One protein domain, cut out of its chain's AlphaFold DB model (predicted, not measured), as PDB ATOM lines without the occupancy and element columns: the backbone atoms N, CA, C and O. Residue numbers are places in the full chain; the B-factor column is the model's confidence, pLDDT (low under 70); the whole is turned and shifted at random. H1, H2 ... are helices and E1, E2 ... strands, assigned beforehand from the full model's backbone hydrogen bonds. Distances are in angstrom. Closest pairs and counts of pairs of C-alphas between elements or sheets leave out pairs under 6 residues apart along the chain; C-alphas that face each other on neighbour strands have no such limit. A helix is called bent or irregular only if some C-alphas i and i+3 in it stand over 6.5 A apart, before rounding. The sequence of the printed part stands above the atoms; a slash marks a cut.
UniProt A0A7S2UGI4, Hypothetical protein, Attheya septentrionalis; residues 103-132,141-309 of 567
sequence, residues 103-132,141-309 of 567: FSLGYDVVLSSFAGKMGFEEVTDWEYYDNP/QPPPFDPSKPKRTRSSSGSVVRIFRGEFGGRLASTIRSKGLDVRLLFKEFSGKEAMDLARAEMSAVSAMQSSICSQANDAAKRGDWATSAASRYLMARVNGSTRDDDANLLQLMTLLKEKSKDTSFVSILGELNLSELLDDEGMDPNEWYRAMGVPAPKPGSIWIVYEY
ATOM      1  N   PHE A 103      46.955 -40.725 -10.380       96.06
ATOM      2  CA  PHE A 103      46.642 -39.862 -11.514       96.06
ATOM      3  C   PHE A 103      47.295 -38.490 -11.349       96.06
ATOM      4  O   PHE A 103      47.293 -37.940 -10.249       96.06
ATOM      5  N   SER A 104      47.769 -37.906 -12.451       92.81
ATOM      6  CA  SER A 104      48.245 -36.515 -12.479       92.81
ATOM      7  C   SER A 104      47.132 -35.542 -12.885       92.81
ATOM      8  O   SER A 104      46.410 -35.773 -13.865       92.81
ATOM      9  N   LEU A 105      47.018 -34.415 -12.173       92.12
ATOM     10  CA  LEU A 105      46.108 -33.329 -12.545       92.12
ATOM     11  C   LEU A 105      46.548 -32.689 -13.875       92.12
ATOM     12  O   LEU A 105      47.725 -32.444 -14.110       92.12
ATOM     13  N   GLY A 106      45.602 -32.424 -14.772       88.50
ATOM     14  CA  GLY A 106      45.840 -31.865 -16.105       88.50
ATOM     15  C   GLY A 106      46.164 -32.922 -17.163       88.50
ATOM     16  O   GLY A 106      45.545 -32.919 -18.229       88.50
ATOM     17  N   TYR A 107      47.089 -33.844 -16.876       89.56
ATOM     18  CA  TYR A 107      47.462 -34.905 -17.821       89.56
ATOM     19  C   TYR A 107      46.429 -36.041 -17.868       89.56
ATOM     20  O   TYR A 107      45.858 -36.318 -18.929       89.56
ATOM     21  N   ASP A 108      46.163 -36.682 -16.726       93.00
ATOM     22  CA  ASP A 108      45.251 -37.829 -16.646       93.00
ATOM     23  C   ASP A 108      43.809 -37.413 -16.402       93.00
ATOM     24  O   ASP A 108      42.885 -38.035 -16.930       93.00
ATOM     25  N   VAL A 109      43.610 -36.387 -15.576       96.31
ATOM     26  CA  VAL A 109      42.289 -35.953 -15.117       96.31
ATOM     27  C   VAL A 109      42.207 -34.438 -15.026       96.31
ATOM     28  O   VAL A 109      43.197 -33.760 -14.777       96.31
ATOM     29  N   VAL A 110      41.007 -33.895 -15.194       95.81
ATOM     30  CA  VAL A 110      40.728 -32.461 -15.075       95.81
ATOM     31  C   VAL A 110      39.562 -32.270 -14.117       95.81
ATOM     32  O   VAL A 110      38.509 -32.884 -14.288       95.81
ATOM     33  N   LEU A 111      39.735 -31.413 -13.110       96.38
ATOM     34  CA  LEU A 111      38.650 -31.011 -12.216       96.38
ATOM     35  C   LEU A 111      37.758 -29.977 -12.912       96.38
ATOM     36  O   LEU A 111      38.246 -29.055 -13.558       96.38
ATOM     37  N   SER A 112      36.443 -30.132 -12.778       95.38
ATOM     38  CA  SER A 112      35.457 -29.275 -13.443       95.38
ATOM     39  C   SER A 112      34.731 -28.341 -12.483       95.38
ATOM     40  O   SER A 112      34.376 -27.228 -12.857       95.38
ATOM     41  N   SER A 113      34.411 -28.812 -11.276       96.00
ATOM     42  CA  SER A 113      33.606 -28.040 -10.324       96.00
ATOM     43  C   SER A 113      33.651 -28.634  -8.924       96.00
ATOM     44  O   SER A 113      33.632 -29.857  -8.767       96.00
ATOM     45  N   PHE A 114      33.578 -27.781  -7.909       96.19
ATOM     46  CA  PHE A 114      33.255 -28.192  -6.549       96.19
ATOM     47  C   PHE A 114      31.779 -28.615  -6.444       96.19
ATOM     48  O   PHE A 114      30.896 -27.951  -6.984       96.19
ATOM     49  N   ALA A 115      31.512 -29.746  -5.790       94.31
ATOM     50  CA  ALA A 115      30.180 -30.346  -5.707       94.31
ATOM     51  C   ALA A 115      29.555 -30.284  -4.307       94.31
ATOM     52  O   ALA A 115      28.333 -30.341  -4.196       94.31
ATOM     53  N   GLY A 116      30.365 -30.174  -3.252       93.81
ATOM     54  CA  GLY A 116      29.867 -30.090  -1.881       93.81
ATOM     55  C   GLY A 116      30.886 -30.543  -0.845       93.81
ATOM     56  O   GLY A 116      32.028 -30.864  -1.168       93.81
ATOM     57  N   LYS A 117      30.469 -30.561   0.419       92.75
ATOM     58  CA  LYS A 117      31.252 -31.113   1.532       92.75
ATOM     59  C   LYS A 117      30.464 -32.217   2.211       92.75
ATOM     60  O   LYS A 117      29.237 -32.197   2.182       92.75
ATOM     61  N   MET A 118      31.186 -33.131   2.837       88.06
ATOM     62  CA  MET A 118      30.645 -34.159   3.710       88.06
ATOM     63  C   MET A 118      31.408 -34.143   5.032       88.06
ATOM     64  O   MET A 118      32.567 -33.724   5.117       88.06
ATOM     65  N   GLY A 119      30.717 -34.612   6.055       85.00
ATOM     66  CA  GLY A 119      31.271 -34.972   7.345       85.00
ATOM     67  C   GLY A 119      30.719 -36.323   7.747       85.00
ATOM     68  O   GLY A 119      29.769 -36.817   7.135       85.00
ATOM     69  N   PHE A 120      31.305 -36.893   8.784       79.69
ATOM     70  CA  PHE A 120      30.705 -38.000   9.508       79.69
ATOM     71  C   PHE A 120      30.207 -37.513  10.866       79.69
ATOM     72  O   PHE A 120      30.826 -36.662  11.516       79.69
ATOM     73  N   GLU A 121      29.067 -38.056  11.262       76.69
ATOM     74  CA  GLU A 121      28.525 -37.938  12.603       76.69
ATOM     75  C   GLU A 121      28.698 -39.290  13.279       76.69
ATOM     76  O   GLU A 121      28.285 -40.316  12.742       76.69
ATOM     77  N   GLU A 122      29.327 -39.292  14.442       71.00
ATOM     78  CA  GLU A 122      29.244 -40.408  15.362       71.00
ATOM     79  C   GLU A 122      28.095 -40.113  16.322       71.00
ATOM     80  O   GLU A 122      27.986 -39.033  16.910       71.00
ATOM     81  N   VAL A 123      27.187 -41.074  16.413       64.00
ATOM     82  CA  VAL A 123      26.007 -40.989  17.257       64.00
ATOM     83  C   VAL A 123      26.266 -41.860  18.478       64.00
ATOM     84  O   VAL A 123      26.426 -43.075  18.374       64.00
ATOM     85  N   THR A 124      26.338 -41.222  19.636       59.50
ATOM     86  CA  THR A 124      26.390 -41.859  20.948       59.50
ATOM     87  C   THR A 124      25.012 -41.779  21.617       59.50
ATOM     88  O   THR A 124      24.093 -41.126  21.116       59.50
ATOM     89  N   ASP A 125      24.829 -42.548  22.690       60.34
ATOM     90  CA  ASP A 125      23.531 -42.818  23.318       60.34
ATOM     91  C   ASP A 125      22.718 -41.569  23.723       60.34
ATOM     92  O   ASP A 125      23.184 -40.428  23.718       60.34
ATOM     93  N   TRP A 126      21.450 -41.798  24.082       58.22
ATOM     94  CA  TRP A 126      20.563 -40.769  24.621       58.22
ATOM     95  C   TRP A 126      21.058 -40.266  25.981       58.22
ATOM     96  O   TRP A 126      20.766 -40.853  27.025       58.22
ATOM     97  N   GLU A 127      21.754 -39.137  25.980       51.12
ATOM     98  CA  GLU A 127      22.038 -38.392  27.198       51.12
ATOM     99  C   GLU A 127      21.000 -37.276  27.367       51.12
ATOM    100  O   GLU A 127      20.708 -36.504  26.452       51.12
ATOM    101  N   TYR A 128      20.391 -37.213  28.550       55.00
ATOM    102  CA  TYR A 128      19.529 -36.100  28.928       55.00
ATOM    103  C   TYR A 128      20.420 -35.011  29.501       55.00
ATOM    104  O   TYR A 128      21.214 -35.305  30.383       55.00
ATOM    105  N   TYR A 129      20.291 -33.772  29.033       58.09
ATOM    106  CA  TYR A 129      21.068 -32.646  29.551       58.09
ATOM    107  C   TYR A 129      20.149 -31.650  30.256       58.09
ATOM    108  O   TYR A 129      19.027 -31.417  29.802       58.09
ATOM    109  N   ASP A 130      20.614 -31.069  31.361       55.88
ATOM    110  CA  ASP A 130      19.879 -30.047  32.116       55.88
ATOM    111  C   ASP A 130      19.800 -28.727  31.336       55.88
ATOM    112  O   ASP A 130      18.756 -28.071  31.358       55.88
ATOM    113  N   ASN A 131      20.846 -28.409  30.564       60.41
ATOM    114  CA  ASN A 131      20.989 -27.162  29.812       60.41
ATOM    115  C   ASN A 131      21.303 -27.405  28.319       60.41
ATOM    116  O   ASN A 131      22.454 -27.280  27.883       60.41
ATOM    117  N   PRO A 132      20.308 -27.740  27.475       47.00
ATOM    118  CA  PRO A 132      20.523 -27.866  26.035       47.00
ATOM    119  C   PRO A 132      20.809 -26.486  25.413       47.00
ATOM    120  O   PRO A 132      19.890 -25.753  25.056       47.00
ATOM    121  N   GLN A 141      20.564 -37.629  35.394       51.59
ATOM    122  CA  GLN A 141      19.943 -38.877  35.823       51.59
ATOM    123  C   GLN A 141      19.089 -38.650  37.080       51.59
ATOM    124  O   GLN A 141      19.595 -38.089  38.054       51.59
ATOM    125  N   PRO A 142      17.822 -39.120  37.111       50.44
ATOM    126  CA  PRO A 142      17.116 -39.872  36.067       50.44
ATOM    127  C   PRO A 142      16.560 -38.986  34.926       50.44
ATOM    128  O   PRO A 142      16.360 -37.790  35.131       50.44
ATOM    129  N   PRO A 143      16.272 -39.574  33.747       50.09
ATOM    130  CA  PRO A 143      15.712 -38.880  32.585       50.09
ATOM    131  C   PRO A 143      14.493 -37.994  32.906       50.09
ATOM    132  O   PRO A 143      13.483 -38.518  33.390       50.09
ATOM    133  N   PRO A 144      14.518 -36.674  32.634       50.94
ATOM    134  CA  PRO A 144      13.323 -35.845  32.712       50.94
ATOM    135  C   PRO A 144      12.359 -36.213  31.572       50.94
ATOM    136  O   PRO A 144      12.732 -36.213  30.401       50.94
ATOM    137  N   PHE A 145      11.114 -36.529  31.937       47.97
ATOM    138  CA  PHE A 145      10.015 -37.061  31.113       47.97
ATOM    139  C   PHE A 145       9.489 -36.129  29.995       47.97
ATOM    140  O   PHE A 145       8.279 -35.996  29.829       47.97
ATOM    141  N   ASP A 146      10.350 -35.474  29.218       50.84
ATOM    142  CA  ASP A 146       9.930 -34.741  28.019       50.84
ATOM    143  C   ASP A 146      10.220 -35.574  26.754       50.84
ATOM    144  O   ASP A 146      11.365 -35.614  26.291       50.84
ATOM    145  N   PRO A 147       9.207 -36.241  26.162       45.84
ATOM    146  CA  PRO A 147       9.382 -37.046  24.960       45.84
ATOM    147  C   PRO A 147       9.908 -36.255  23.753       45.84
ATOM    148  O   PRO A 147      10.438 -36.870  22.832       45.84
ATOM    149  N   SER A 148       9.847 -34.922  23.752       44.34
ATOM    150  CA  SER A 148      10.370 -34.093  22.658       44.34
ATOM    151  C   SER A 148      11.866 -33.758  22.771       44.34
ATOM    152  O   SER A 148      12.412 -33.150  21.850       44.34
ATOM    153  N   LYS A 149      12.538 -34.134  23.874       50.25
ATOM    154  CA  LYS A 149      13.859 -33.585  24.234       50.25
ATOM    155  C   LYS A 149      15.057 -34.519  24.404       50.25
ATOM    156  O   LYS A 149      16.150 -33.954  24.482       50.25
ATOM    157  N   PRO A 150      14.993 -35.863  24.435       52.00
ATOM    158  CA  PRO A 150      16.235 -36.590  24.263       52.00
ATOM    159  C   PRO A 150      16.643 -36.397  22.800       52.00
ATOM    160  O   PRO A 150      15.851 -36.608  21.881       52.00
ATOM    161  N   LYS A 151      17.866 -35.918  22.594       52.44
ATOM    162  CA  LYS A 151      18.553 -35.916  21.305       52.44
ATOM    163  C   LYS A 151      19.785 -36.780  21.512       52.44
ATOM    164  O   LYS A 151      20.498 -36.549  22.482       52.44
ATOM    165  N   ARG A 152      20.009 -37.779  20.654       60.28
ATOM    166  CA  ARG A 152      21.228 -38.591  20.726       60.28
ATOM    167  C   ARG A 152      22.437 -37.668  20.733       60.28
ATOM    168  O   ARG A 152      22.451 -36.672  19.995       60.28
ATOM    169  N   THR A 153      23.420 -37.973  21.565       60.34
ATOM    170  CA  THR A 153      24.656 -37.205  21.574       60.34
ATOM    171  C   THR A 153      25.356 -37.444  20.244       60.34
ATOM    172  O   THR A 153      25.467 -38.573  19.779       60.34
ATOM    173  N   ARG A 154      25.732 -36.367  19.552       66.38
ATOM    174  CA  ARG A 154      26.392 -36.458  18.249       66.38
ATOM    175  C   ARG A 154      27.731 -35.748  18.307       66.38
ATOM    176  O   ARG A 154      27.765 -34.540  18.546       66.38
ATOM    177  N   SER A 155      28.810 -36.476  18.050       69.75
ATOM    178  CA  SER A 155      30.107 -35.908  17.692       69.75
ATOM    179  C   SER A 155      30.140 -35.762  16.174       69.75
ATOM    180  O   SER A 155      30.137 -36.737  15.427       69.75
ATOM    181  N   SER A 156      30.120 -34.521  15.688       75.62
ATOM    182  CA  SER A 156      30.316 -34.245  14.266       75.62
ATOM    183  C   SER A 156      31.783 -33.927  14.021       75.62
ATOM    184  O   SER A 156      32.335 -33.026  14.649       75.62
ATOM    185  N   SER A 157      32.387 -34.607  13.051       76.31
ATOM    186  CA  SER A 157      33.719 -34.256  12.535       76.31
ATOM    187  C   SER A 157      33.750 -32.908  11.806       76.31
ATOM    188  O   SER A 157      34.819 -32.394  11.476       76.31
ATOM    189  N   GLY A 158      32.586 -32.310  11.534       80.88
ATOM    190  CA  GLY A 158      32.463 -31.153  10.656       80.88
ATOM    191  C   GLY A 158      32.700 -31.521   9.187       80.88
ATOM    192  O   GLY A 158      32.614 -32.673   8.778       80.88
ATOM    193  N   SER A 159      32.968 -30.522   8.344       79.31
ATOM    194  CA  SER A 159      33.202 -30.733   6.907       79.31
ATOM    195  C   SER A 159      34.653 -31.132   6.612       79.31
ATOM    196  O   SER A 159      35.452 -30.297   6.177       79.31
ATOM    197  N   VAL A 160      34.990 -32.396   6.859       87.38
ATOM    198  CA  VAL A 160      36.345 -32.950   6.662       87.38
ATOM    199  C   VAL A 160      36.582 -33.542   5.274       87.38
ATOM    200  O   VAL A 160      37.741 -33.666   4.866       87.38
ATOM    201  N   VAL A 161      35.507 -33.831   4.531       93.56
ATOM    202  CA  VAL A 161      35.567 -34.339   3.156       93.56
ATOM    203  C   VAL A 161      35.016 -33.304   2.178       93.56
ATOM    204  O   VAL A 161      33.926 -32.763   2.376       93.56
ATOM    205  N   ARG A 162      35.743 -33.021   1.096       94.94
ATOM    206  CA  ARG A 162      35.274 -32.167  -0.009       94.94
ATOM    207  C   ARG A 162      35.045 -33.001  -1.260       94.94
ATOM    208  O   ARG A 162      35.864 -33.845  -1.600       94.94
ATOM    209  N   ILE A 163      33.941 -32.749  -1.953       96.31
ATOM    210  CA  ILE A 163      33.560 -33.459  -3.172       96.31
ATOM    211  C   ILE A 163      33.784 -32.554  -4.376       96.31
ATOM    212  O   ILE A 163      33.308 -31.415  -4.409       96.31
ATOM    213  N   PHE A 164      34.418 -33.093  -5.409       97.31
ATOM    214  CA  PHE A 164      34.603 -32.428  -6.689       97.31
ATOM    215  C   PHE A 164      34.143 -33.323  -7.834       97.31
ATOM    216  O   PHE A 164      34.128 -34.549  -7.740       97.31
ATOM    217  N   ARG A 165      33.753 -32.694  -8.938       97.50
ATOM    218  CA  ARG A 165      33.527 -33.362 -10.220       97.50
ATOM    219  C   ARG A 165      34.703 -33.078 -11.132       97.50
ATOM    220  O   ARG A 165      35.320 -32.017 -11.038       97.50
ATOM    221  N   GLY A 166      34.947 -34.001 -12.044       97.62
ATOM    222  CA  GLY A 166      35.885 -33.811 -13.134       97.62
ATOM    223  C   GLY A 166      35.681 -34.853 -14.217       97.62
ATOM    224  O   GLY A 166      34.638 -35.509 -14.284       97.62
ATOM    225  N   GLU A 167      36.682 -35.010 -15.065       97.81
ATOM    226  CA  GLU A 167      36.704 -36.024 -16.110       97.81
ATOM    227  C   GLU A 167      38.127 -36.500 -16.390       97.81
ATOM    228  O   GLU A 167      39.101 -35.830 -16.048       97.81
ATOM    229  N   PHE A 168      38.249 -37.656 -17.038       97.81
ATOM    230  CA  PHE A 168      39.513 -38.052 -17.645       97.81
ATOM    231  C   PHE A 168      39.954 -37.035 -18.709       97.81
ATOM    232  O   PHE A 168      39.139 -36.516 -19.479       97.81
ATOM    233  N   GLY A 169      41.265 -36.824 -18.801       94.38
ATOM    234  CA  GLY A 169      41.952 -36.008 -19.794       94.38
ATOM    235  C   GLY A 169      42.629 -36.821 -20.906       94.38
ATOM    236  O   GLY A 169      42.676 -38.057 -20.910       94.38
ATOM    237  N   GLY A 170      43.136 -36.096 -21.904       91.12
ATOM    238  CA  GLY A 170      44.068 -36.612 -22.908       91.12
ATOM    239  C   GLY A 170      43.604 -37.836 -23.715       91.12
ATOM    240  O   GLY A 170      42.457 -37.958 -24.170       91.12
ATOM    241  N   ARG A 171      44.558 -38.747 -23.958       91.38
ATOM    242  CA  ARG A 171      44.357 -39.961 -24.769       91.38
ATOM    243  C   ARG A 171      43.391 -40.933 -24.100       91.38
ATOM    244  O   ARG A 171      42.526 -41.479 -24.783       91.38
ATOM    245  N   LEU A 172      43.530 -41.140 -22.791       92.94
ATOM    246  CA  LEU A 172      42.696 -42.062 -22.024       92.94
ATOM    247  C   LEU A 172      41.212 -41.693 -22.154       92.94
ATOM    248  O   LEU A 172      40.402 -42.534 -22.544       92.94
ATOM    249  N   ALA A 173      40.870 -40.415 -21.968       95.62
ATOM    250  CA  ALA A 173      39.502 -39.925 -22.131       95.62
ATOM    251  C   ALA A 173      38.936 -40.172 -23.532       95.62
ATOM    252  O   ALA A 173      37.770 -40.538 -23.693       95.62
ATOM    253  N   SER A 174      39.760 -39.979 -24.564       94.81
ATOM    254  CA  SER A 174      39.369 -40.223 -25.957       94.81
ATOM    255  C   SER A 174      39.046 -41.701 -26.189       94.81
ATOM    256  O   SER A 174      38.026 -42.028 -26.801       94.81
ATOM    257  N   THR A 175      39.859 -42.600 -25.629       94.62
ATOM    258  CA  THR A 175      39.637 -44.048 -25.696       94.62
ATOM    259  C   THR A 175      38.371 -44.462 -24.943       94.62
ATOM    260  O   THR A 175      37.544 -45.180 -25.507       94.62
ATOM    261  N   ILE A 176      38.161 -43.963 -23.721       95.75
ATOM    262  CA  ILE A 176      36.958 -44.234 -22.914       95.75
ATOM    263  C   ILE A 176      35.695 -43.768 -23.658       95.75
ATOM    264  O   ILE A 176      34.754 -44.551 -23.828       95.75
ATOM    265  N   ARG A 177      35.696 -42.543 -24.210       95.06
ATOM    266  CA  ARG A 177      34.587 -42.023 -25.037       95.06
ATOM    267  C   ARG A 177      34.321 -42.896 -26.260       95.06
ATOM    268  O   ARG A 177      33.165 -43.193 -26.548       95.06
ATOM    269  N   SER A 178      35.368 -43.356 -26.951       95.19
ATOM    270  CA  SER A 178      35.222 -44.212 -28.140       95.19
ATOM    271  C   SER A 178      34.542 -45.558 -27.848       95.19
ATOM    272  O   SER A 178      33.934 -46.149 -28.738       95.19
ATOM    273  N   LYS A 179      34.597 -46.027 -26.593       94.75
ATOM    274  CA  LYS A 179      33.918 -47.241 -26.115       94.75
ATOM    275  C   LYS A 179      32.517 -46.974 -25.553       94.75
ATOM    276  O   LYS A 179      31.864 -47.899 -25.069       94.75
ATOM    277  N   GLY A 180      32.035 -45.730 -25.600       93.50
ATOM    278  CA  GLY A 180      30.746 -45.345 -25.022       93.50
ATOM    279  C   GLY A 180      30.705 -45.521 -23.500       93.50
ATOM    280  O   GLY A 180      29.664 -45.891 -22.944       93.50
ATOM    281  N   LEU A 181      31.850 -45.351 -22.841       94.44
ATOM    282  CA  LEU A 181      31.974 -45.336 -21.387       94.44
ATOM    283  C   LEU A 181      31.914 -43.895 -20.869       94.44
ATOM    284  O   LEU A 181      32.132 -42.937 -21.617       94.44
ATOM    285  N   ASP A 182      31.593 -43.749 -19.588       94.50
ATOM    286  CA  ASP A 182      31.513 -42.445 -18.938       94.50
ATOM    287  C   ASP A 182      32.914 -41.945 -18.591       94.50
ATOM    288  O   ASP A 182      33.654 -42.632 -17.896       94.50
ATOM    289  N   VAL A 183      33.290 -40.769 -19.092       96.75
ATOM    290  CA  VAL A 183      34.580 -40.140 -18.757       96.75
ATOM    291  C   VAL A 183      34.523 -39.298 -17.497       96.75
ATOM    292  O   VAL A 183      35.572 -38.874 -17.019       96.75
ATOM    293  N   ARG A 184      33.322 -39.009 -16.989       97.31
ATOM    294  CA  ARG A 184      33.166 -38.201 -15.785       97.31
ATOM    295  C   ARG A 184      33.675 -38.975 -14.581       97.31
ATOM    296  O   ARG A 184      33.554 -40.197 -14.508       97.31
ATOM    297  N   LEU A 185      34.185 -38.217 -13.627       97.94
ATOM    298  CA  LEU A 185      34.776 -38.699 -12.394       97.94
ATOM    299  C   LEU A 185      34.211 -37.931 -11.207       97.94
ATOM    300  O   LEU A 185      33.797 -36.769 -11.320       97.94
ATOM    301  N   LEU A 186      34.216 -38.599 -10.062       97.81
ATOM    302  CA  LEU A 186      33.959 -37.989  -8.770       97.81
ATOM    303  C   LEU A 186      35.246 -38.047  -7.950       97.81
ATOM    304  O   LEU A 186      35.909 -39.076  -7.919       97.81
ATOM    305  N   PHE A 187      35.589 -36.954  -7.284       97.94
ATOM    306  CA  PHE A 187      36.767 -36.870  -6.430       97.94
ATOM    307  C   PHE A 187      36.314 -36.569  -5.012       97.94
ATOM    308  O   PHE A 187      35.492 -35.669  -4.815       97.94
ATOM    309  N   LYS A 188      36.859 -37.292  -4.034       97.50
ATOM    310  CA  LYS A 188      36.716 -36.943  -2.621       97.50
ATOM    311  C   LYS A 188      38.090 -36.609  -2.054       97.50
ATOM    312  O   LYS A 188      38.992 -37.440  -2.092       97.50
ATOM    313  N   GLU A 189      38.228 -35.398  -1.538       96.44
ATOM    314  CA  GLU A 189      39.379 -34.968  -0.751       96.44
ATOM    315  C   GLU A 189      39.085 -35.207   0.724       96.44
ATOM    316  O   GLU A 189      38.149 -34.620   1.267       96.44
ATOM    317  N   PHE A 190      39.920 -36.003   1.376       95.94
ATOM    318  CA  PHE A 190      39.868 -36.286   2.800       95.94
ATOM    319  C   PHE A 190      40.965 -35.508   3.514       95.94
ATOM    320  O   PHE A 190      42.149 -35.640   3.194       95.94
ATOM    321  N   SER A 191      40.573 -34.687   4.487       92.88
ATOM    322  CA  SER A 191      41.506 -33.832   5.218       92.88
ATOM    323  C   SER A 191      41.388 -33.989   6.732       92.88
ATOM    324  O   SER A 191      40.289 -34.016   7.279       92.88
ATOM    325  N   GLY A 192      42.537 -34.039   7.412       91.06
ATOM    326  CA  GLY A 192      42.618 -34.358   8.839       91.06
ATOM    327  C   GLY A 192      42.794 -35.857   9.087       91.06
ATOM    328  O   GLY A 192      42.463 -36.680   8.237       91.06
ATOM    329  N   LYS A 193      43.360 -36.207  10.248       91.19
ATOM    330  CA  LYS A 193      43.786 -37.578  10.570       91.19
ATOM    331  C   LYS A 193      42.656 -38.600  10.409       91.19
ATOM    332  O   LYS A 193      42.811 -39.554   9.663       91.19
ATOM    333  N   GLU A 194      41.512 -38.342  11.035       89.06
ATOM    334  CA  GLU A 194      40.368 -39.261  11.025       89.06
ATOM    335  C   GLU A 194      39.816 -39.480   9.611       89.06
ATOM    336  O   GLU A 194      39.604 -40.613   9.195       89.06
ATOM    337  N   ALA A 195      39.649 -38.409   8.825       91.62
ATOM    338  CA  ALA A 195      39.175 -38.526   7.448       91.62
ATOM    339  C   ALA A 195      40.168 -39.282   6.552       91.62
ATOM    340  O   ALA A 195      39.746 -40.026   5.673       91.62
ATOM    341  N   MET A 196      41.476 -39.119   6.770       93.75
ATOM    342  CA  MET A 196      42.492 -39.890   6.046       93.75
ATOM    343  C   MET A 196      42.476 -41.374   6.422       93.75
ATOM    344  O   MET A 196      42.668 -42.219   5.552       93.75
ATOM    345  N   ASP A 197      42.228 -41.704   7.688       92.38
ATOM    346  CA  ASP A 197      42.089 -43.096   8.122       92.38
ATOM    347  C   ASP A 197      40.841 -43.739   7.489       92.38
ATOM    348  O   ASP A 197      40.924 -44.851   6.967       92.38
ATOM    349  N   LEU A 198      39.731 -42.993   7.398       92.12
ATOM    350  CA  LEU A 198      38.537 -43.412   6.651       92.12
ATOM    351  C   LEU A 198      38.815 -43.595   5.155       92.12
ATOM    352  O   LEU A 198      38.339 -44.563   4.570       92.12
ATOM    353  N   ALA A 199      39.591 -42.702   4.535       95.06
ATOM    354  CA  ALA A 199      39.956 -42.806   3.124       95.06
ATOM    355  C   ALA A 199      40.699 -44.124   2.839       95.06
ATOM    356  O   ALA A 199      40.353 -44.851   1.909       95.06
ATOM    357  N   ARG A 200      41.674 -44.474   3.687       94.94
ATOM    358  CA  ARG A 200      42.437 -45.728   3.576       94.94
ATOM    359  C   ARG A 200      41.562 -46.959   3.797       94.94
ATOM    360  O   ARG A 200      41.689 -47.933   3.059       94.94
ATOM    361  N   ALA A 201      40.671 -46.912   4.786       92.62
ATOM    362  CA  ALA A 201      39.717 -47.989   5.034       92.62
ATOM    363  C   ALA A 201      38.757 -48.180   3.847       92.62
ATOM    364  O   ALA A 201      38.548 -49.306   3.397       92.62
ATOM    365  N   GLU A 202      38.242 -47.084   3.279       94.81
ATOM    366  CA  GLU A 202      37.379 -47.100   2.094       94.81
ATOM    367  C   GLU A 202      38.111 -47.686   0.878       94.81
ATOM    368  O   GLU A 202      37.551 -48.533   0.181       94.81
ATOM    369  N   MET A 203      39.374 -47.307   0.654       95.19
ATOM    370  CA  MET A 203      40.200 -47.881  -0.412       95.19
ATOM    371  C   MET A 203      40.413 -49.381  -0.245       95.19
ATOM    372  O   MET A 203      40.161 -50.116  -1.194       95.19
ATOM    373  N   SER A 204      40.796 -49.829   0.950       93.44
ATOM    374  CA  SER A 204      41.029 -51.248   1.255       93.44
ATOM    375  C   SER A 204      39.769 -52.103   1.059       93.44
ATOM    376  O   SER A 204      39.793 -53.163   0.429       93.44
ATOM    377  N   ALA A 205      38.617 -51.623   1.530       92.88
ATOM    378  CA  ALA A 205      37.361 -52.351   1.381       92.88
ATOM    379  C   ALA A 205      36.900 -52.433  -0.080       92.88
ATOM    380  O   ALA A 205      36.497 -53.496  -0.565       92.88
ATOM    381  N   VAL A 206      36.966 -51.316  -0.809       95.19
ATOM    382  CA  VAL A 206      36.549 -51.277  -2.213       95.19
ATOM    383  C   VAL A 206      37.533 -52.036  -3.104       95.19
ATOM    384  O   VAL A 206      37.090 -52.724  -4.027       95.19
ATOM    385  N   SER A 207      38.840 -51.988  -2.829       94.12
ATOM    386  CA  SER A 207      39.851 -52.752  -3.571       94.12
ATOM    387  C   SER A 207      39.627 -54.258  -3.422       94.12
ATOM    388  O   SER A 207      39.688 -54.980  -4.422       94.12
ATOM    389  N   ALA A 208      39.257 -54.739  -2.230       91.69
ATOM    390  CA  ALA A 208      38.915 -56.141  -1.994       91.69
ATOM    391  C   ALA A 208      37.708 -56.588  -2.844       91.69
ATOM    392  O   ALA A 208      37.778 -57.597  -3.558       91.69
ATOM    393  N   MET A 209      36.627 -55.796  -2.864       91.81
ATOM    394  CA  MET A 209      35.454 -56.083  -3.705       91.81
ATOM    395  C   MET A 209      35.787 -56.032  -5.201       91.81
ATOM    396  O   MET A 209      35.412 -56.927  -5.964       91.81
ATOM    397  N   GLN A 210      36.525 -55.008  -5.640       93.12
ATOM    398  CA  GLN A 210      36.966 -54.878  -7.030       93.12
ATOM    399  C   GLN A 210      37.852 -56.040  -7.452       93.12
ATOM    400  O   GLN A 210      37.732 -56.517  -8.581       93.12
ATOM    401  N   SER A 211      38.707 -56.531  -6.560       92.75
ATOM    402  CA  SER A 211      39.616 -57.639  -6.832       92.75
ATOM    403  C   SER A 211      38.872 -58.937  -7.095       92.75
ATOM    404  O   SER A 211      39.226 -59.655  -8.032       92.75
ATOM    405  N   SER A 212      37.774 -59.197  -6.378       88.94
ATOM    406  CA  SER A 212      36.884 -60.328  -6.673       88.94
ATOM    407  C   SER A 212      36.368 -60.278  -8.120       88.94
ATOM    408  O   SER A 212      36.423 -61.273  -8.846       88.94
ATOM    409  N   ILE A 213      35.986 -59.093  -8.604       89.75
ATOM    410  CA  ILE A 213      35.518 -58.892  -9.984       89.75
ATOM    411  C   ILE A 213      36.672 -58.990 -10.992       89.75
ATOM    412  O   ILE A 213      36.525 -59.637 -12.035       89.75
ATOM    413  N   CYS A 214      37.821 -58.381 -10.689       91.44
ATOM    414  CA  CYS A 214      39.005 -58.357 -11.553       91.44
ATOM    415  C   CYS A 214      39.635 -59.742 -11.706       91.44
ATOM    416  O   CYS A 214      40.106 -60.085 -12.789       91.44
ATOM    417  N   SER A 215      39.562 -60.588 -10.675       89.50
ATOM    418  CA  SER A 215      40.011 -61.982 -10.747       89.50
ATOM    419  C   SER A 215      39.288 -62.776 -11.843       89.50
ATOM    420  O   SER A 215      39.801 -63.775 -12.339       89.50
ATOM    421  N   GLN A 216      38.115 -62.320 -12.282       85.38
ATOM    422  CA  GLN A 216      37.328 -62.948 -13.342       85.38
ATOM    423  C   GLN A 216      37.574 -62.316 -14.724       85.38
ATOM    424  O   GLN A 216      36.981 -62.764 -15.702       85.38
ATOM    425  N   ALA A 217      38.409 -61.274 -14.818       88.25
ATOM    426  CA  ALA A 217      38.620 -60.496 -16.038       88.25
ATOM    427  C   ALA A 217      39.501 -61.220 -17.063       88.25
ATOM    428  O   ALA A 217      39.081 -61.478 -18.189       88.25
ATOM    429  N   ASN A 218      40.749 -61.500 -16.688       90.81
ATOM    430  CA  ASN A 218      41.759 -62.153 -17.514       90.81
ATOM    431  C   ASN A 218      42.902 -62.681 -16.620       90.81
ATOM    432  O   ASN A 218      42.967 -62.376 -15.427       90.81
ATOM    433  N   ASP A 219      43.822 -63.463 -17.189       92.00
ATOM    434  CA  ASP A 219      44.931 -64.038 -16.417       92.00
ATOM    435  C   ASP A 219      45.964 -62.998 -15.959       92.00
ATOM    436  O   ASP A 219      46.675 -63.246 -14.991       92.00
ATOM    437  N   ALA A 220      46.045 -61.838 -16.616       91.12
ATOM    438  CA  ALA A 220      46.939 -60.757 -16.205       91.12
ATOM    439  C   ALA A 220      46.461 -60.100 -14.899       91.12
ATOM    440  O   ALA A 220      47.237 -59.948 -13.957       91.12
ATOM    441  N   ALA A 221      45.162 -59.814 -14.791       91.12
ATOM    442  CA  ALA A 221      44.532 -59.311 -13.576       91.12
ATOM    443  C   ALA A 221      44.709 -60.304 -12.419       91.12
ATOM    444  O   ALA A 221      45.146 -59.915 -11.344       91.12
ATOM    445  N   LYS A 222      44.479 -61.607 -12.658       90.38
ATOM    446  CA  LYS A 222      44.681 -62.669 -11.651       90.38
ATOM    447  C   LYS A 222      46.112 -62.759 -11.118       90.38
ATOM    448  O   LYS A 222      46.300 -63.156  -9.974       90.38
ATOM    449  N   ARG A 223      47.113 -62.447 -11.946       90.81
ATOM    450  CA  ARG A 223      48.530 -62.452 -11.549       90.81
ATOM    451  C   ARG A 223      48.977 -61.156 -10.866       90.81
ATOM    452  O   ARG A 223      50.105 -61.110 -10.386       90.81
ATOM    453  N   GLY A 224      48.124 -60.131 -10.807       91.19
ATOM    454  CA  GLY A 224      48.479 -58.817 -10.267       91.19
ATOM    455  C   GLY A 224      49.227 -57.912 -11.257       91.19
ATOM    456  O   GLY A 224      49.784 -56.887 -10.857       91.19
ATOM    457  N   ASP A 225      49.221 -58.240 -12.555       93.56
ATOM    458  CA  ASP A 225      49.883 -57.433 -13.594       93.56
ATOM    459  C   ASP A 225      49.243 -56.029 -13.687       93.56
ATOM    460  O   ASP A 225      49.911 -55.036 -13.986       93.56
ATOM    461  N   TRP A 226      47.941 -55.932 -13.381       95.25
ATOM    462  CA  TRP A 226      47.194 -54.671 -13.326       95.25
ATOM    463  C   TRP A 226      47.703 -53.744 -12.223       95.25
ATOM    464  O   TRP A 226      47.983 -52.581 -12.500       95.25
ATOM    465  N   ALA A 227      47.887 -54.266 -11.008       94.06
ATOM    466  CA  ALA A 227      48.436 -53.516  -9.881       94.06
ATOM    467  C   ALA A 227      49.863 -53.035 -10.159       94.06
ATOM    468  O   ALA A 227      50.181 -51.865  -9.964       94.06
ATOM    469  N   THR A 228      50.690 -53.917 -10.725       93.44
ATOM    470  CA  THR A 228      52.063 -53.581 -11.128       93.44
ATOM    471  C   THR A 228      52.088 -52.436 -12.146       93.44
ATOM    472  O   THR A 228      52.865 -51.492 -12.014       93.44
ATOM    473  N   SER A 229      51.202 -52.486 -13.148       93.94
ATOM    474  CA  SER A 229      51.082 -51.422 -14.154       93.94
ATOM    475  C   SER A 229      50.611 -50.108 -13.524       93.94
ATOM    476  O   SER A 229      51.177 -49.052 -13.816       93.94
ATOM    477  N   ALA A 230      49.626 -50.174 -12.625       94.81
ATOM    478  CA  ALA A 230      49.072 -49.025 -11.918       94.81
ATOM    479  C   ALA A 230      50.113 -48.293 -11.057       94.81
ATOM    480  O   ALA A 230      50.216 -47.071 -11.147       94.81
ATOM    481  N   ALA A 231      50.941 -49.030 -10.309       93.38
ATOM    482  CA  ALA A 231      52.015 -48.468  -9.486       93.38
ATOM    483  C   ALA A 231      53.049 -47.676 -10.300       93.38
ATOM    484  O   ALA A 231      53.620 -46.695  -9.830       93.38
ATOM    485  N   SER A 232      53.289 -48.092 -11.547       92.62
ATOM    486  CA  SER A 232      54.239 -47.419 -12.439       92.62
ATOM    487  C   SER A 232      53.664 -46.177 -13.133       92.62
ATOM    488  O   SER A 232      54.429 -45.394 -13.701       92.62
ATOM    489  N   ARG A 233      52.335 -45.968 -13.092       92.75
ATOM    490  CA  ARG A 233      51.627 -44.961 -13.903       92.75
ATOM    491  C   ARG A 233      52.189 -43.555 -13.711       92.75
ATOM    492  O   ARG A 233      52.530 -42.912 -14.701       92.75
ATOM    493  N   TYR A 234      52.290 -43.099 -12.464       87.31
ATOM    494  CA  TYR A 234      52.693 -41.727 -12.150       87.31
ATOM    495  C   TYR A 234      54.116 -41.421 -12.630       87.31
ATOM    496  O   TYR A 234      54.344 -40.439 -13.334       87.31
ATOM    497  N   LEU A 235      55.067 -42.318 -12.348       86.25
ATOM    498  CA  LEU A 235      56.448 -42.178 -12.820       86.25
ATOM    499  C   LEU A 235      56.521 -42.157 -14.350       86.25
ATOM    500  O   LEU A 235      57.226 -41.326 -14.921       86.25
ATOM    501  N   MET A 236      55.761 -43.032 -15.016       85.31
ATOM    502  CA  MET A 236      55.707 -43.071 -16.477       85.31
ATOM    503  C   MET A 236      55.090 -41.799 -17.061       85.31
ATOM    504  O   MET A 236      55.588 -41.316 -18.071       85.31
ATOM    505  N   ALA A 237      54.062 -41.222 -16.435       81.56
ATOM    506  CA  ALA A 237      53.477 -39.958 -16.875       81.56
ATOM    507  C   ALA A 237      54.498 -38.805 -16.806       81.56
ATOM    508  O   ALA A 237      54.645 -38.065 -17.780       81.56
ATOM    509  N   ARG A 238      55.282 -38.714 -15.721       79.75
ATOM    510  CA  ARG A 238      56.288 -37.650 -15.526       79.75
ATOM    511  C   ARG A 238      57.402 -37.646 -16.567       79.75
ATOM    512  O   ARG A 238      57.844 -36.584 -16.995       79.75
ATOM    513  N   VAL A 239      57.857 -38.819 -17.003       83.88
ATOM    514  CA  VAL A 239      58.946 -38.930 -17.993       83.88
ATOM    515  C   VAL A 239      58.452 -38.871 -19.444       83.88
ATOM    516  O   VAL A 239      59.184 -39.252 -20.358       83.88
ATOM    517  N   ASN A 240      57.206 -38.429 -19.679       74.25
ATOM    518  CA  ASN A 240      56.508 -38.552 -20.969       74.25
ATOM    519  C   ASN A 240      56.522 -39.994 -21.517       74.25
ATOM    520  O   ASN A 240      56.504 -40.237 -22.727       74.25
ATOM    521  N   GLY A 241      56.579 -40.961 -20.602       74.44
ATOM    522  CA  GLY A 241      56.527 -42.383 -20.864       74.44
ATOM    523  C   GLY A 241      55.120 -42.844 -21.233       74.44
ATOM    524  O   GLY A 241      54.116 -42.135 -21.147       74.44
ATOM    525  N   SER A 242      55.036 -44.082 -21.701       79.62
ATOM    526  CA  SER A 242      53.784 -44.652 -22.177       79.62
ATOM    527  C   SER A 242      52.979 -45.255 -21.023       79.62
ATOM    528  O   SER A 242      53.218 -46.392 -20.644       79.62
ATOM    529  N   THR A 243      51.921 -44.575 -20.573       89.06
ATOM    530  CA  THR A 243      50.904 -45.134 -19.649       89.06
ATOM    531  C   THR A 243      49.956 -46.152 -20.316       89.06
ATOM    532  O   THR A 243      48.892 -46.458 -19.785       89.06
ATOM    533  N   ARG A 244      50.290 -46.648 -21.521       89.31
ATOM    534  CA  ARG A 244      49.378 -47.441 -22.374       89.31
ATOM    535  C   ARG A 244      48.867 -48.712 -21.703       89.31
ATOM    536  O   ARG A 244      47.711 -49.059 -21.929       89.31
ATOM    537  N   ASP A 245      49.705 -49.375 -20.915       92.38
ATOM    538  CA  ASP A 245      49.349 -50.655 -20.306       92.38
ATOM    539  C   ASP A 245      48.300 -50.457 -19.206       92.38
ATOM    540  O   ASP A 245      47.245 -51.090 -19.237       92.38
ATOM    541  N   ASP A 246      48.509 -49.494 -18.300       95.25
ATOM    542  CA  ASP A 246      47.498 -49.161 -17.290       95.25
ATOM    543  C   ASP A 246      46.258 -48.482 -17.899       95.25
ATOM    544  O   ASP A 246      45.147 -48.772 -17.469       95.25
ATOM    545  N   ASP A 247      46.391 -47.667 -18.955       95.44
ATOM    546  CA  ASP A 247      45.231 -47.138 -19.694       95.44
ATOM    547  C   ASP A 247      44.338 -48.272 -20.235       95.44
ATOM    548  O   ASP A 247      43.108 -48.175 -20.199       95.44
ATOM    549  N   ALA A 248      44.944 -49.351 -20.744       94.94
ATOM    550  CA  ALA A 248      44.219 -50.520 -21.233       94.94
ATOM    551  C   ALA A 248      43.560 -51.303 -20.086       94.94
ATOM    552  O   ALA A 248      42.394 -51.690 -20.209       94.94
ATOM    553  N   ASN A 249      44.265 -51.481 -18.966       95.62
ATOM    554  CA  ASN A 249      43.730 -52.140 -17.772       95.62
ATOM    555  C   ASN A 249      42.549 -51.356 -17.182       95.62
ATOM    556  O   ASN A 249      41.500 -51.934 -16.907       95.62
ATOM    557  N   LEU A 250      42.668 -50.031 -17.070       95.75
ATOM    558  CA  LEU A 250      41.614 -49.151 -16.572       95.75
ATOM    559  C   LEU A 250      40.388 -49.154 -17.494       95.75
ATOM    560  O   LEU A 250      39.254 -49.233 -17.022       95.75
ATOM    561  N   LEU A 251      40.595 -49.150 -18.815       95.88
ATOM    562  CA  LEU A 251      39.503 -49.293 -19.779       95.88
ATOM    563  C   LEU A 251      38.767 -50.630 -19.605       95.88
ATOM    564  O   LEU A 251      37.535 -50.676 -19.682       95.88
ATOM    565  N   GLN A 252      39.507 -51.715 -19.370       95.56
ATOM    566  CA  GLN A 252      38.922 -53.028 -19.124       95.56
ATOM    567  C   GLN A 252      38.176 -53.071 -17.785       95.56
ATOM    568  O   GLN A 252      37.052 -53.572 -17.753       95.56
ATOM    569  N   LEU A 253      38.732 -52.487 -16.720       95.31
ATOM    570  CA  LEU A 253      38.061 -52.335 -15.429       95.31
ATOM    571  C   LEU A 253      36.725 -51.598 -15.590       95.31
ATOM    572  O   LEU A 253      35.682 -52.130 -15.225       95.31
ATOM    573  N   MET A 254      36.719 -50.422 -16.220       95.06
ATOM    574  CA  MET A 254      35.489 -49.648 -16.440       95.06
ATOM    575  C   MET A 254      34.462 -50.396 -17.298       95.06
ATOM    576  O   MET A 254      33.254 -50.276 -17.078       95.06
ATOM    577  N   THR A 255      34.925 -51.192 -18.267       94.44
ATOM    578  CA  THR A 255      34.051 -52.053 -19.074       94.44
ATOM    579  C   THR A 255      33.390 -53.120 -18.202       94.44
ATOM    580  O   THR A 255      32.168 -53.254 -18.240       94.44
ATOM    581  N   LEU A 256      34.159 -53.800 -17.346       93.25
ATOM    582  CA  LEU A 256      33.638 -54.797 -16.406       93.25
ATOM    583  C   LEU A 256      32.639 -54.189 -15.425       93.25
ATOM    584  O   LEU A 256      31.573 -54.760 -15.220       93.25
ATOM    585  N   LEU A 257      32.944 -53.017 -14.862       91.75
ATOM    586  CA  LEU A 257      32.048 -52.314 -13.939       91.75
ATOM    587  C   LEU A 257      30.708 -51.957 -14.601       91.75
ATOM    588  O   LEU A 257      29.662 -52.035 -13.958       91.75
ATOM    589  N   LYS A 258      30.720 -51.605 -15.894       90.31
ATOM    590  CA  LYS A 258      29.503 -51.329 -16.672       90.31
ATOM    591  C   LYS A 258      28.728 -52.606 -17.005       90.31
ATOM    592  O   LYS A 258      27.511 -52.655 -16.799       90.31
ATOM    593  N   GLU A 259      29.407 -53.624 -17.527       90.00
ATOM    594  CA  GLU A 259      28.800 -54.894 -17.951       90.00
ATOM    595  C   GLU A 259      28.216 -55.663 -16.766       90.00
ATOM    596  O   GLU A 259      27.069 -56.106 -16.821       90.00
ATOM    597  N   LYS A 260      28.959 -55.718 -15.660       87.88
ATOM    598  CA  LYS A 260      28.542 -56.324 -14.393       87.88
ATOM    599  C   LYS A 260      27.865 -55.325 -13.456       87.88
ATOM    600  O   LYS A 260      27.789 -55.577 -12.266       87.88
ATOM    601  N   SER A 261      27.314 -54.216 -13.962       82.12
ATOM    602  CA  SER A 261      26.700 -53.154 -13.133       82.12
ATOM    603  C   SER A 261      25.582 -53.606 -12.186       82.12
ATOM    604  O   SER A 261      25.210 -52.855 -11.290       82.12
ATOM    605  N   LYS A 262      24.997 -54.790 -12.407       77.50
ATOM    606  CA  LYS A 262      24.036 -55.404 -11.478       77.50
ATOM    607  C   LYS A 262      24.713 -56.132 -10.315       77.50
ATOM    608  O   LYS A 262      24.152 -56.159  -9.228       77.50
ATOM    609  N   ASP A 263      25.894 -56.685 -10.558       79.19
ATOM    610  CA  ASP A 263      26.698 -57.405  -9.572       79.19
ATOM    611  C   ASP A 263      27.628 -56.433  -8.820       79.19
ATOM    612  O   ASP A 263      27.973 -56.657  -7.665       79.19
ATOM    613  N   THR A 264      28.004 -55.310  -9.450       85.25
ATOM    614  CA  THR A 264      28.813 -54.236  -8.856       85.25
ATOM    615  C   THR A 264      27.933 -53.213  -8.143       85.25
ATOM    616  O   THR A 264      27.747 -52.072  -8.569       85.25
ATOM    617  N   SER A 265      27.368 -53.638  -7.019       91.19
ATOM    618  CA  SER A 265      26.454 -52.831  -6.206       91.19
ATOM    619  C   SER A 265      27.164 -51.838  -5.275       91.19
ATOM    620  O   SER A 265      26.633 -51.488  -4.224       91.19
ATOM    621  N   PHE A 266      28.355 -51.366  -5.647       94.94
ATOM    622  CA  PHE A 266      29.150 -50.393  -4.901       94.94
ATOM    623  C   PHE A 266      29.750 -49.337  -5.842       94.94
ATOM    624  O   PHE A 266      29.862 -49.549  -7.055       94.94
ATOM    625  N   VAL A 267      30.095 -48.168  -5.299       96.06
ATOM    626  CA  VAL A 267      30.813 -47.113  -6.026       96.06
ATOM    627  C   VAL A 267      32.298 -47.464  -6.080       96.06
ATOM    628  O   VAL A 267      32.956 -47.578  -5.052       96.06
ATOM    629  N   SER A 268      32.812 -47.638  -7.293       96.38
ATOM    630  CA  SER A 268      34.178 -48.106  -7.539       96.38
ATOM    631  C   SER A 268      35.210 -46.985  -7.414       96.38
ATOM    632  O   SER A 268      34.961 -45.847  -7.826       96.38
ATOM    633  N   ILE A 269      36.398 -47.338  -6.929       97.94
ATOM    634  CA  ILE A 269      37.585 -46.489  -6.859       97.94
ATOM    635  C   ILE A 269      38.508 -46.828  -8.025       97.94
ATOM    636  O   ILE A 269      38.853 -47.983  -8.281       97.94
ATOM    637  N   LEU A 270      38.921 -45.787  -8.737       98.00
ATOM    638  CA  LEU A 270      39.807 -45.887  -9.885       98.00
ATOM    639  C   LEU A 270      41.258 -45.608  -9.502       98.00
ATOM    640  O   LEU A 270      42.144 -46.091 -10.193       98.00
ATOM    641  N   GLY A 271      41.517 -44.862  -8.435       97.75
ATOM    642  CA  GLY A 271      42.868 -44.531  -7.988       97.75
ATOM    643  C   GLY A 271      42.879 -43.342  -7.043       97.75
ATOM    644  O   GLY A 271      41.826 -42.887  -6.596       97.75
ATOM    645  N   GLU A 272      44.062 -42.794  -6.818       97.56
ATOM    646  CA  GLU A 272      44.276 -41.537  -6.115       97.56
ATOM    647  C   GLU A 272      44.693 -40.424  -7.082       97.56
ATOM    648  O   GLU A 272      45.333 -40.669  -8.105       97.56
ATOM    649  N   LEU A 273      44.340 -39.180  -6.769       96.56
ATOM    650  CA  LEU A 273      44.855 -38.002  -7.461       96.56
ATOM    651  C   LEU A 273      46.101 -37.505  -6.727       96.56
ATOM    652  O   LEU A 273      46.021 -37.084  -5.574       96.56
ATOM    653  N   ASN A 274      47.241 -37.512  -7.412       93.19
ATOM    654  CA  ASN A 274      48.478 -36.956  -6.888       93.19
ATOM    655  C   ASN A 274      48.553 -35.460  -7.227       93.19
ATOM    656  O   ASN A 274      48.472 -35.065  -8.391       93.19
ATOM    657  N   LEU A 275      48.691 -34.631  -6.191       89.69
ATOM    658  CA  LEU A 275      48.771 -33.173  -6.299       89.69
ATOM    659  C   LEU A 275      50.171 -32.615  -6.013       89.69
ATOM    660  O   LEU A 275      50.305 -31.403  -5.918       89.69
ATOM    661  N   SER A 276      51.205 -33.456  -5.885       85.62
ATOM    662  CA  SER A 276      52.580 -32.989  -5.620       85.62
ATOM    663  C   SER A 276      53.044 -31.959  -6.649       85.62
ATOM    664  O   SER A 276      53.415 -30.863  -6.268       85.62
ATOM    665  N   GLU A 277      52.866 -32.223  -7.948       80.62
ATOM    666  CA  GLU A 277      53.225 -31.266  -9.014       80.62
ATOM    667  C   GLU A 277      52.550 -29.896  -8.863       80.62
ATOM    668  O   GLU A 277      53.115 -28.879  -9.246       80.62
ATOM    669  N   LEU A 278      51.334 -29.880  -8.318       83.31
ATOM    670  CA  LEU A 278      50.558 -28.668  -8.106       83.31
ATOM    671  C   LEU A 278      51.017 -27.904  -6.857       83.31
ATOM    672  O   LEU A 278      50.995 -26.680  -6.841       83.31
ATOM    673  N   LEU A 279      51.357 -28.638  -5.797       80.69
ATOM    674  CA  LEU A 279      51.723 -28.090  -4.492       80.69
ATOM    675  C   LEU A 279      53.201 -27.688  -4.418       80.69
ATOM    676  O   LEU A 279      53.533 -26.791  -3.648       80.69
ATOM    677  N   ASP A 280      54.053 -28.324  -5.222       81.88
ATOM    678  CA  ASP A 280      55.492 -28.058  -5.306       81.88
ATOM    679  C   ASP A 280      55.817 -26.914  -6.291       81.88
ATOM    680  O   ASP A 280      56.961 -26.465  -6.369       81.88
ATOM    681  N   ASP A 281      54.834 -26.424  -7.058       81.69
ATOM    682  CA  ASP A 281      55.013 -25.278  -7.953       81.69
ATOM    683  C   ASP A 281      55.016 -23.962  -7.158       81.69
ATOM    684  O   ASP A 281      53.970 -23.370  -6.881       81.69
ATOM    685  N   GLU A 282      56.215 -23.471  -6.827       75.06
ATOM    686  CA  GLU A 282      56.433 -22.168  -6.175       75.06
ATOM    687  C   GLU A 282      55.825 -20.984  -6.955       75.06
ATOM    688  O   GLU A 282      55.617 -19.902  -6.398       75.06
ATOM    689  N   GLY A 283      55.544 -21.165  -8.250       75.75
ATOM    690  CA  GLY A 283      54.921 -20.173  -9.118       75.75
ATOM    691  C   GLY A 283      53.391 -20.179  -9.104       75.75
ATOM    692  O   GLY A 283      52.793 -19.269  -9.693       75.75
ATOM    693  N   MET A 284      52.744 -21.154  -8.452       78.50
ATOM    694  CA  MET A 284      51.286 -21.215  -8.379       78.50
ATOM    695  C   MET A 284      50.735 -20.019  -7.588       78.50
ATOM    696  O   MET A 284      51.005 -19.858  -6.401       78.50
ATOM    697  N   ASP A 285      49.863 -19.219  -8.214       81.00
ATOM    698  CA  ASP A 285      49.040 -18.239  -7.492       81.00
ATOM    699  C   ASP A 285      48.042 -19.015  -6.610       81.00
ATOM    700  O   ASP A 285      47.168 -19.693  -7.156       81.00
ATOM    701  N   PRO A 286      48.076 -18.896  -5.266       70.88
ATOM    702  CA  PRO A 286      47.126 -19.589  -4.391       70.88
ATOM    703  C   PRO A 286      45.659 -19.256  -4.710       70.88
ATOM    704  O   PRO A 286      44.742 -20.015  -4.385       70.88
ATOM    705  N   ASN A 287      45.416 -18.120  -5.376       84.81
ATOM    706  CA  ASN A 287      44.089 -17.722  -5.824       84.81
ATOM    707  C   ASN A 287      43.656 -18.398  -7.127       84.81
ATOM    708  O   ASN A 287      42.473 -18.336  -7.449       84.81
ATOM    709  N   GLU A 288      44.554 -19.014  -7.895       87.00
ATOM    710  CA  GLU A 288      44.200 -19.708  -9.136       87.00
ATOM    711  C   GLU A 288      43.220 -20.848  -8.861       87.00
ATOM    712  O   GLU A 288      42.163 -20.918  -9.491       87.00
ATOM    713  N   TRP A 289      43.499 -21.654  -7.835       89.56
ATOM    714  CA  TRP A 289      42.583 -22.702  -7.396       89.56
ATOM    715  C   TRP A 289      41.223 -22.133  -6.984       89.56
ATOM    716  O   TRP A 289      40.179 -22.637  -7.399       89.56
ATOM    717  N   TYR A 290      41.219 -21.046  -6.208       91.06
ATOM    718  CA  TYR A 290      39.979 -20.398  -5.785       91.06
ATOM    719  C   TYR A 290      39.184 -19.848  -6.975       91.06
ATOM    720  O   TYR A 290      37.969 -20.021  -7.035       91.06
ATOM    721  N   ARG A 291      39.853 -19.238  -7.960       90.88
ATOM    722  CA  ARG A 291      39.218 -18.745  -9.191       90.88
ATOM    723  C   ARG A 291      38.632 -19.885 -10.026       90.88
ATOM    724  O   ARG A 291      37.569 -19.699 -10.610       90.88
ATOM    725  N   ALA A 292      39.301 -21.036 -10.086       90.12
ATOM    726  CA  ALA A 292      38.855 -22.188 -10.867       90.12
ATOM    727  C   ALA A 292      37.727 -22.977 -10.179       90.12
ATOM    728  O   ALA A 292      36.754 -23.360 -10.823       90.12
ATOM    729  N   MET A 293      37.847 -23.209  -8.869       92.81
ATOM    730  CA  MET A 293      36.996 -24.147  -8.128       92.81
ATOM    731  C   MET A 293      35.994 -23.472  -7.186       92.81
ATOM    732  O   MET A 293      35.097 -24.146  -6.678       92.81
ATOM    733  N   GLY A 294      36.138 -22.171  -6.918       92.00
ATOM    734  CA  GLY A 294      35.288 -21.415  -5.991       92.00
ATOM    735  C   GLY A 294      35.493 -21.768  -4.513       92.00
ATOM    736  O   GLY A 294      34.688 -21.385  -3.665       92.00
ATOM    737  N   VAL A 295      36.543 -22.523  -4.184       92.69
ATOM    738  CA  VAL A 295      36.866 -22.975  -2.822       92.69
ATOM    739  C   VAL A 295      38.365 -22.847  -2.557       92.69
ATOM    740  O   VAL A 295      39.129 -22.781  -3.515       92.69
ATOM    741  N   PRO A 296      38.819 -22.805  -1.289       90.75
ATOM    742  CA  PRO A 296      40.247 -22.748  -0.973       90.75
ATOM    743  C   PRO A 296      41.034 -23.929  -1.551       90.75
ATOM    744  O   PRO A 296      40.452 -24.990  -1.803       90.75
ATOM    745  N   ALA A 297      42.347 -23.755  -1.701       88.81
ATOM    746  CA  ALA A 297      43.267 -24.796  -2.154       88.81
ATOM    747  C   ALA A 297      43.169 -26.098  -1.316       88.81
ATOM    748  O   ALA A 297      42.630 -26.089  -0.196       88.81
ATOM    749  N   PRO A 298      43.626 -27.242  -1.857       88.06
ATOM    750  CA  PRO A 298      43.752 -28.503  -1.126       88.06
ATOM    751  C   PRO A 298      44.547 -28.316   0.169       88.06
ATOM    752  O   PRO A 298      45.507 -27.548   0.199       88.06
ATOM    753  N   LYS A 299      44.162 -29.005   1.250       84.81
ATOM    754  CA  LYS A 299      44.995 -28.980   2.466       84.81
ATOM    755  C   LYS A 299      46.247 -29.849   2.254       84.81
ATOM    756  O   LYS A 299      46.106 -30.943   1.693       84.81
ATOM    757  N   PRO A 300      47.436 -29.428   2.729       83.38
ATOM    758  CA  PRO A 300      48.635 -30.260   2.676       83.38
ATOM    759  C   PRO A 300      48.398 -31.633   3.315       83.38
ATOM    760  O   PRO A 300      47.745 -31.735   4.356       83.38
ATOM    761  N   GLY A 301      48.898 -32.684   2.666       87.12
ATOM    762  CA  GLY A 301      48.753 -34.069   3.127       87.12
ATOM    763  C   GLY A 301      47.353 -34.676   2.978       87.12
ATOM    764  O   GLY A 301      47.145 -35.788   3.449       87.12
ATOM    765  N   SER A 302      46.391 -33.987   2.352       93.25
ATOM    766  CA  SER A 302      45.070 -34.568   2.067       93.25
ATOM    767  C   SER A 302      45.152 -35.755   1.101       93.25
ATOM    768  O   SER A 302      45.952 -35.753   0.166       93.25
ATOM    769  N   ILE A 303      44.290 -36.756   1.304       95.69
ATOM    770  CA  ILE A 303      44.141 -37.897   0.389       95.69
ATOM    771  C   ILE A 303      43.019 -37.579  -0.595       95.69
ATOM    772  O   ILE A 303      41.929 -37.177  -0.184       95.69
ATOM    773  N   TRP A 304      43.268 -37.773  -1.887       97.38
ATOM    774  CA  TRP A 304      42.282 -37.548  -2.939       97.38
ATOM    775  C   TRP A 304      41.940 -38.852  -3.637       97.38
ATOM    776  O   TRP A 304      42.719 -39.337  -4.450       97.38
ATOM    777  N   ILE A 305      40.755 -39.389  -3.372       98.25
ATOM    778  CA  ILE A 305      40.293 -40.620  -4.011       98.25
ATOM    779  C   ILE A 305      39.488 -40.276  -5.266       98.25
ATOM    780  O   ILE A 305      38.596 -39.420  -5.240       98.25
ATOM    781  N   VAL A 306      39.796 -40.964  -6.365       98.50
ATOM    782  CA  VAL A 306      39.123 -40.860  -7.663       98.50
ATOM    783  C   VAL A 306      38.141 -42.017  -7.819       98.50
ATOM    784  O   VAL A 306      38.534 -43.181  -7.855       98.50
ATOM    785  N   TYR A 307      36.862 -41.699  -7.983       98.19
ATOM    786  CA  TYR A 307      35.774 -42.659  -8.147       98.19
ATOM    787  C   TYR A 307      35.196 -42.611  -9.560       98.19
ATOM    788  O   TYR A 307      35.208 -41.571 -10.231       98.19
ATOM    789  N   GLU A 308      34.595 -43.723  -9.982       95.75
ATOM    790  CA  GLU A 308      33.686 -43.700 -11.129       95.75
ATOM    791  C   GLU A 308      32.525 -42.716 -10.886       95.75
ATOM    792  O   GLU A 308      32.052 -42.531  -9.761       95.75
ATOM    793  N   TYR A 309      32.013 -42.092 -11.948       95.25
ATOM    794  CA  TYR A 309      30.864 -41.205 -11.811       95.25
ATOM    795  C   TYR A 309      29.532 -41.961 -11.886       95.25
ATOM    796  O   TYR A 309      29.056 -42.355 -12.953       95.25
TER     797      TYR A 309
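This is residues 103 to 132 and 141 to 309 of the 567 residues of the protein "Hypothetical protein" of Attheya septentrionalis (UniProt A0A7S2UGI4). A strongly twisted five-stranded sheet is the core of the body, with the long helix H2 packed over part of it, and a two-stranded arm, E2 and E3, reaching away from the body and making the longest axis. H1, H4 and H5 gather at the end of the body away from the arm, and residues 280 to 285, between H6 and H7, stick out on another side. The printed part has 199 residues, with seven named helices and seven named strands in the order E1 E2 E3 E4 H1 E5 H2 H3 H4 H5 E6 H6 H7 E7. The sheet order is E1 - E4 - E5 - E7 - E6, all antiparallel, as is E2 - E3; the class is mixed, helices and strands. The whole is loose, with a radius of gyration of the C-alphas of 20.8 A and spans of 68 by 46 by 27 A.

Residues 103 to 104 pair, parallel, with residues 273 to 274 of E6, residues 269 to 274. E1, residues 109 to 118, bends by 76 degrees at residue 112 and runs on into E2, residues 121 to 127, at 7 degrees. E2 is antiparallel to E3, residues 151 to 156, with N 124 and O 153 2.8 A apart. In the larger sheet, E4, residues 161 to 168, is the antiparallel neighbour of E1, N 112 to O 165 2.8 A, and of E5, residues 184 to 190, N 164 to O 187 2.9 A. E7, residues 303 to 308, is the antiparallel neighbour of E5, N 188 to O 305 3.0 A, and of E6, N 306 to O 271 2.8 A. H2, residues 193 to 214, is over E5, E7 and E6 at a height over the sheet of 9.2 A, making two layers, helix on one face of a sheet; the closest C-alphas of H2 and E7 are those of Met 196 and Ile 303, 6.2 A apart. H3, residues 219 to 222, is close to but not clearly touching H2, the closest C-alphas, Cys 214 and Ala 221, being 6.0 A apart. H4, residues 225 to 238, touches H5, residues 244 to 259, opposite ways at a steep tilt of 53 degrees, with H5 residues 245 to 249 alone; the closest C-alphas are those of Ser 229 and Asp 246, 5.3 A. H1, residues 170 to 178, only just touches H5, with 3 pairs of C-alphas within 8 A. H1, H5 and H7, residues 286 to 293, only graze the sheet; H6, residues 276 to 279, is not on it. Each O i to N i+4 pair is within hydrogen-bond range in H1, H2 and H5, 8 of 10 in H4 and 3 of 4 in H7; H3 and H6 are too short for such a pair.

E1 begins at C-alpha 109 (42.289, -35.953, -15.117) and is 22.2 A long; E4 is 21.5 A. H2, the longest helix, is 30.7 A long, from C-alpha 193 (43.786, -37.578, 10.570). H5 is 22.3 A and H4 20.9 A; H4 is irregular, C-alphas 231 and 234 being 7.3 A apart. E7 ends at C-alpha 308 (33.686, -43.700, -11.129).

The C-alphas of Phe 145 and Gly 241, the two farthest apart, are 70.0 A apart. Residues 133 to 140 are not printed, and C-alphas 132 and 141 are 14.7 A apart across the cut. Of the links that are printed whole, none is long. Confidence is low, pLDDT under 70, in residues 123 to 132 and 141 to 155; the mean of the printed part is 86.3.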